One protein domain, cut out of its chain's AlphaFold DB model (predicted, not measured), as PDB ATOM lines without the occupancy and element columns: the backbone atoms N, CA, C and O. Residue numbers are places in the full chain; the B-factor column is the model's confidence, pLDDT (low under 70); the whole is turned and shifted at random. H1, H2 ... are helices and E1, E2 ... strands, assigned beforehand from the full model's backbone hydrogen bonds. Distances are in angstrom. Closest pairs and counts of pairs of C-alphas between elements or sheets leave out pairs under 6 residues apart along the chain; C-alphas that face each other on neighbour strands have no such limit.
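AT A GLANCE: This is residues 242 to 289 of the 289 residues of an uncharacterized protein of Pocillopora damicornis (UniProt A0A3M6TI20). There is little regular structure here: a long loop of chain folds back on itself, with the short helix H1 near one end of it and the short strand E1 in its returning limb, and the last residues fold back beside E1. The printed part has 48 residues with one named helix, then one named strand; the class is mixed, with 11 residues in named elements. The whole is loose, radius of gyration of the C-alphas 13.1 A, a rod spanning 40 by 19 by 14 A.

HOW THE PARTS SIT: Begin at H1, residues 242 to 249, where every O i to N i+4 pair is within hydrogen-bond range. A long link of 23 residues leads to E1, residues 273 to 275, which pairs with no named strand. H1 and E1 are only just apart, closest 8.0 A. Look for short antiparallel pairings: residues 256 to 257 with 273 to 274, 261 to 262 with 269 to 270, and 274 to 275 with 287 to 288.

IN THESE COORDINATES: Find C-alpha 242 at (-27.658, -10.040, -52.055); H1 runs 10.7 A to C-alpha 249. E1 runs 6.7 A, ending at C-alpha 275, (-17.917, -13.385, -44.018).

THE WHOLE: The C-alphas farthest apart, Ser 250 and Gln 266, are 40.3 A apart. The printed part has no cut. Confidence is under 70 at residues 264 to 265, 267 and 279 to 285.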
ATOM      1  N   SER A 242     -27.812 -11.437 -51.629       82.88
ATOM      2  CA  SER A 242     -27.658 -10.040 -52.055       82.88
ATOM      3  C   SER A 242     -28.037  -9.025 -50.971       82.88
ATOM      4  O   SER A 242     -27.437  -7.957 -50.900       82.88
ATOM      5  N   VAL A 243     -29.024  -9.344 -50.128       83.38
ATOM      6  CA  VAL A 243     -29.416  -8.503 -48.986       83.38
ATOM      7  C   VAL A 243     -28.371  -8.615 -47.883       83.38
ATOM      8  O   VAL A 243     -27.937  -7.608 -47.334       83.38
ATOM      9  N   ILE A 244     -27.916  -9.836 -47.608       83.06
ATOM     10  CA  ILE A 244     -26.943 -10.093 -46.547       83.06
ATOM     11  C   ILE A 244     -25.592  -9.435 -46.867       83.06
ATOM     12  O   ILE A 244     -24.995  -8.807 -46.000       83.06
ATOM     13  N   LEU A 245     -25.154  -9.481 -48.126       82.50
ATOM     14  CA  LEU A 245     -23.942  -8.804 -48.587       82.50
ATOM     15  C   LEU A 245     -24.046  -7.276 -48.466       82.50
ATOM     16  O   LEU A 245     -23.083  -6.627 -48.068       82.50
ATOM     17  N   LYS A 246     -25.206  -6.687 -48.791       82.88
ATOM     18  CA  LYS A 246     -25.432  -5.239 -48.625       82.88
ATOM     19  C   LYS A 246     -25.358  -4.821 -47.158       82.88
ATOM     20  O   LYS A 246     -24.767  -3.787 -46.866       82.88
ATOM     21  N   ASN A 247     -25.924  -5.629 -46.265       82.62
ATOM     22  CA  ASN A 247     -25.873  -5.383 -44.828       82.62
ATOM     23  C   ASN A 247     -24.431  -5.481 -44.303       82.62
ATOM     24  O   ASN A 247     -23.963  -4.569 -43.624       82.62
ATOM     25  N   ALA A 248     -23.692  -6.523 -44.697       81.31
ATOM     26  CA  ALA A 248     -22.292  -6.683 -44.305       81.31
ATOM     27  C   ALA A 248     -21.441  -5.464 -44.723       81.31
ATOM     28  O   ALA A 248     -20.701  -4.928 -43.895       81.31
ATOM     29  N   LYS A 249     -21.646  -4.955 -45.949       79.88
ATOM     30  CA  LYS A 249     -21.003  -3.733 -46.475       79.88
ATOM     31  C   LYS A 249     -21.390  -2.455 -45.738       79.88
ATOM     32  O   LYS A 249     -20.574  -1.545 -45.626       79.88
ATOM     33  N   SER A 250     -22.625  -2.359 -45.241       80.06
ATOM     34  CA  SER A 250     -23.077  -1.216 -44.435       80.06
ATOM     35  C   SER A 250     -22.634  -1.300 -42.969       80.06
ATOM     36  O   SER A 250     -22.970  -0.426 -42.172       80.06
ATOM     37  N   GLY A 251     -21.851  -2.323 -42.609       73.38
ATOM     38  CA  GLY A 251     -21.289  -2.520 -41.275       73.38
ATOM     39  C   GLY A 251     -22.180  -3.316 -40.319       73.38
ATOM     40  O   GLY A 251     -21.757  -3.571 -39.191       73.38
ATOM     41  N   SER A 252     -23.368  -3.747 -40.758       71.50
ATOM     42  CA  SER A 252     -24.350  -4.491 -39.960       71.50
ATOM     43  C   SER A 252     -24.406  -5.966 -40.375       71.50
ATOM     44  O   SER A 252     -24.628  -6.282 -41.536       71.50
ATOM     45  N   GLY A 253     -24.234  -6.904 -39.437       73.25
ATOM     46  CA  GLY A 253     -24.314  -8.340 -39.752       73.25
ATOM     47  C   GLY A 253     -23.162  -8.843 -40.634       73.25
ATOM     48  O   GLY A 253     -23.384  -9.386 -41.713       73.25
ATOM     49  N   LYS A 254     -21.922  -8.654 -40.164       78.31
ATOM     50  CA  LYS A 254     -20.676  -8.980 -40.887       78.31
ATOM     51  C   LYS A 254     -20.394 -10.483 -41.048       78.31
ATOM     52  O   LYS A 254     -19.571 -10.859 -41.877       78.31
ATOM     53  N   GLU A 255     -21.064 -11.333 -40.272       84.50
ATOM     54  CA  GLU A 255     -20.818 -12.779 -40.202       84.50
ATOM     55  C   GLU A 255     -22.127 -13.574 -40.287       84.50
ATOM     56  O   GLU A 255     -23.141 -13.191 -39.699       84.50
ATOM     57  N   ILE A 256     -22.096 -14.702 -40.999       84.75
ATOM     58  CA  ILE A 256     -23.194 -15.668 -41.088       84.75
ATOM     59  C   ILE A 256     -22.675 -17.020 -40.622       84.75
ATOM     60  O   ILE A 256     -21.717 -17.542 -41.181       84.75
ATOM     61  N   TYR A 257     -23.365 -17.635 -39.671       84.00
ATOM     62  CA  TYR A 257     -22.998 -18.954 -39.172       84.00
ATOM     63  C   TYR A 257     -23.871 -20.053 -39.785       84.00
ATOM     64  O   TYR A 257     -25.089 -19.909 -39.982       84.00
ATOM     65  N   SER A 258     -23.255 -21.195 -40.083       84.38
ATOM     66  CA  SER A 258     -23.988 -22.413 -40.375       84.38
ATOM     67  C   SER A 258     -24.676 -22.912 -39.108       84.38
ATOM     68  O   SER A 258     -24.156 -22.741 -38.002       84.38
ATOM     69  N   SER A 259     -25.808 -23.606 -39.250       80.06
ATOM     70  CA  SER A 259     -26.273 -24.466 -38.160       80.06
ATOM     71  C   SER A 259     -25.133 -25.424 -37.784       80.06
ATOM     72  O   SER A 259     -24.463 -25.917 -38.701       80.06
ATOM     73  N   PRO A 260     -24.869 -25.667 -36.488       80.94
ATOM     74  CA  PRO A 260     -23.811 -26.584 -36.092       80.94
ATOM     75  C   PRO A 260     -24.032 -27.977 -36.696       80.94
ATOM     76  O   PRO A 260     -25.146 -28.499 -36.639       80.94
ATOM     77  N   PHE A 261     -22.985 -28.580 -37.255       77.81
ATOM     78  CA  PHE A 261     -22.993 -29.934 -37.812       77.81
ATOM     79  C   PHE A 261     -21.800 -30.731 -37.279       77.81
ATOM     80  O   PHE A 261     -20.860 -30.176 -36.717       77.81
ATOM     81  N   VAL A 262     -21.853 -32.053 -37.406       75.69
ATOM     82  CA  VAL A 262     -20.804 -32.951 -36.909       75.69
ATOM     83  C   VAL A 262     -20.045 -33.518 -38.102       75.69
ATOM     84  O   VAL A 262     -20.665 -33.906 -39.090       75.69
ATOM     85  N   THR A 263     -18.715 -33.569 -38.030       73.06
ATOM     86  CA  THR A 263     -17.863 -34.028 -39.147       73.06
ATOM     87  C   THR A 263     -17.847 -35.543 -39.363       73.06
ATOM     88  O   THR A 263     -17.234 -36.015 -40.313       73.06
ATOM     89  N   GLY A 264     -18.528 -36.322 -38.519       68.06
ATOM     90  CA  GLY A 264     -18.640 -37.776 -38.651       68.06
ATOM     91  C   GLY A 264     -19.253 -38.432 -37.412       68.06
ATOM     92  O   GLY A 264     -19.589 -37.755 -36.444       68.06
ATOM     93  N   LYS A 265     -19.369 -39.768 -37.411       67.75
ATOM     94  CA  LYS A 265     -19.977 -40.556 -36.315       67.75
ATOM     95  C   LYS A 265     -19.262 -40.391 -34.958       67.75
ATOM     96  O   LYS A 265     -19.891 -40.559 -33.920       67.75
ATOM     97  N   GLN A 266     -17.975 -40.035 -34.976       70.38
ATOM     98  CA  GLN A 266     -17.171 -39.627 -33.809       70.38
ATOM     99  C   GLN A 266     -16.511 -38.247 -34.031       70.38
ATOM    100  O   GLN A 266     -15.418 -37.981 -33.545       70.38
ATOM    101  N   GLY A 267     -17.131 -37.393 -34.849       69.06
ATOM    102  CA  GLY A 267     -16.569 -36.100 -35.236       69.06
ATOM    103  C   GLY A 267     -16.778 -35.009 -34.188       69.06
ATOM    104  O   GLY A 267     -17.562 -35.147 -33.250       69.06
ATOM    105  N   TYR A 268     -16.108 -33.877 -34.384       75.69
ATOM    106  CA  TYR A 268     -16.343 -32.684 -33.578       75.69
ATOM    107  C   TYR A 268     -17.566 -31.923 -34.101       75.69
ATOM    108  O   TYR A 268     -17.925 -32.013 -35.278       75.69
ATOM    109  N   LYS A 269     -18.211 -31.161 -33.214       80.69
ATOM    110  CA  LYS A 269     -19.295 -30.247 -33.576       80.69
ATOM    111  C   LYS A 269     -18.684 -28.962 -34.132       80.69
ATOM    112  O   LYS A 269     -18.113 -28.177 -33.382       80.69
ATOM    113  N   PHE A 270     -18.818 -28.758 -35.434       80.44
ATOM    114  CA  PHE A 270     -18.361 -27.569 -36.141       80.44
ATOM    115  C   PHE A 270     -19.537 -26.656 -36.495       80.44
ATOM    116  O   PHE A 270     -20.681 -27.089 -36.623       80.44
ATOM    117  N   SER A 271     -19.249 -25.376 -36.672       83.44
ATOM    118  CA  SER A 271     -20.109 -24.413 -37.356       83.44
ATOM    119  C   SER A 271     -19.214 -23.672 -38.333       83.44
ATOM    120  O   SER A 271     -18.105 -23.296 -37.965       83.44
ATOM    121  N   ILE A 272     -19.679 -23.513 -39.567       83.75
ATOM    122  CA  ILE A 272     -18.964 -22.755 -40.588       83.75
ATOM    123  C   ILE A 272     -19.366 -21.288 -40.462       83.75
ATOM    124  O   ILE A 272     -20.557 -20.971 -40.497       83.75
ATOM    125  N   CYS A 273     -18.390 -20.398 -40.366       84.06
ATOM    126  CA  CYS A 273     -18.580 -18.959 -40.424       84.06
ATOM    127  C   CYS A 273     -18.285 -18.449 -41.839       84.06
ATOM    128  O   CYS A 273     -17.222 -18.688 -42.407       84.06
ATOM    129  N   LEU A 274     -19.238 -17.719 -42.410       86.31
ATOM    130  CA  LEU A 274     -19.095 -17.008 -43.669       86.31
ATOM    131  C   LEU A 274     -19.012 -15.510 -43.393       86.31
ATOM    132  O   LEU A 274     -19.920 -14.945 -42.781       86.31
ATOM    133  N   ARG A 275     -17.989 -14.849 -43.929       86.06
ATOM    134  CA  ARG A 275     -17.917 -13.385 -44.018       86.06
ATOM    135  C   ARG A 275     -18.160 -12.966 -45.466       86.06
ATOM    136  O   ARG A 275     -17.256 -13.114 -46.291       86.06
ATOM    137  N   PRO A 276     -19.367 -12.470 -45.800       82.00
ATOM    138  CA  PRO A 276     -19.719 -12.120 -47.176       82.00
ATOM    139  C   PRO A 276     -18.868 -10.994 -47.773       82.00
ATOM    140  O   PRO A 276     -18.697 -10.961 -48.986       82.00
ATOM    141  N   ASP A 277     -18.363 -10.085 -46.932       81.31
ATOM    142  CA  ASP A 277     -17.604  -8.891 -47.339       81.31
ATOM    143  C   ASP A 277     -16.097  -8.980 -47.013       81.31
ATOM    144  O   ASP A 277     -15.390  -7.978 -47.024       81.31
ATOM    145  N   GLY A 278     -15.600 -10.188 -46.718       76.75
ATOM    146  CA  GLY A 278     -14.186 -10.431 -46.423       76.75
ATOM    147  C   GLY A 278     -13.710  -9.849 -45.084       76.75
ATOM    148  O   GLY A 278     -14.495  -9.367 -44.269       76.75
ATOM    149  N   ASP A 279     -12.405  -9.946 -44.826       68.50
ATOM    150  CA  ASP A 279     -11.754  -9.373 -43.643       68.50
ATOM    151  C   ASP A 279     -10.854  -8.219 -44.085       68.50
ATOM    152  O   ASP A 279      -9.797  -8.473 -44.663       68.50
ATOM    153  N   HIS A 280     -11.354  -6.987 -43.912       61.31
ATOM    154  CA  HIS A 280     -10.710  -5.657 -43.966       61.31
ATOM    155  C   HIS A 280      -9.645  -5.341 -45.048       61.31
ATOM    156  O   HIS A 280      -9.127  -4.225 -45.105       61.31
ATOM    157  N   SER A 281      -9.366  -6.258 -45.964       55.25
ATOM    158  CA  SER A 281      -8.545  -6.089 -47.150       55.25
ATOM    159  C   SER A 281      -9.480  -5.762 -48.309       55.25
ATOM    160  O   SER A 281     -10.549  -6.346 -48.450       55.25
ATOM    161  N   LYS A 282      -9.119  -4.755 -49.107       55.56
ATOM    162  CA  LYS A 282      -9.961  -4.090 -50.119       55.56
ATOM    163  C   LYS A 282     -10.303  -4.962 -51.345       55.56
ATOM    164  O   LYS A 282     -10.406  -4.446 -52.454       55.56
ATOM    165  N   ILE A 283     -10.453  -6.270 -51.169       52.94
ATOM    166  CA  ILE A 283     -10.727  -7.231 -52.229       52.94
ATOM    167  C   ILE A 283     -11.997  -7.998 -51.854       52.94
ATOM    168  O   ILE A 283     -12.080  -8.607 -50.792       52.94
ATOM    169  N   SER A 284     -13.006  -7.926 -52.722       60.81
ATOM    170  CA  SER A 284     -14.349  -8.482 -52.530       60.81
ATOM    171  C   SER A 284     -14.361 -10.014 -52.619       60.81
ATOM    172  O   SER A 284     -14.875 -10.584 -53.584       60.81
ATOM    173  N   HIS A 285     -13.769 -10.681 -51.633       68.50
ATOM    174  CA  HIS A 285     -13.789 -12.130 -51.495       68.50
ATOM    175  C   HIS A 285     -14.668 -12.551 -50.320       68.50
ATOM    176  O   HIS A 285     -14.773 -11.866 -49.306       68.50
ATOM    177  N   ILE A 286     -15.305 -13.704 -50.483       74.19
ATOM    178  CA  ILE A 286     -16.066 -14.357 -49.429       74.19
ATOM    179  C   ILE A 286     -15.079 -15.211 -48.634       74.19
ATOM    180  O   ILE A 286     -14.431 -16.077 -49.219       74.19
ATOM    181  N   ASN A 287     -14.997 -15.006 -47.320       77.19
ATOM    182  CA  ASN A 287     -14.184 -15.864 -46.459       77.19
ATOM    183  C   ASN A 287     -15.059 -16.923 -45.782       77.19
ATOM    184  O   ASN A 287     -16.137 -16.604 -45.275       77.19
ATOM    185  N   LEU A 288     -14.576 -18.165 -45.774       77.06
ATOM    186  CA  LEU A 288     -15.204 -19.322 -45.138       77.06
ATOM    187  C   LEU A 288     -14.234 -19.880 -44.093       77.06
ATOM    188  O   LEU A 288     -13.092 -20.181 -44.443       77.06
ATOM    189  N   PHE A 289     -14.684 -20.017 -42.850       72.69
ATOM    190  CA  PHE A 289     -13.905 -20.546 -41.729       72.69
ATOM    191  C   PHE A 289     -14.699 -21.597 -40.958       72.69
ATOM    192  O   PHE A 289     -15.948 -21.489 -40.944       72.69
TER     193      PHE A 289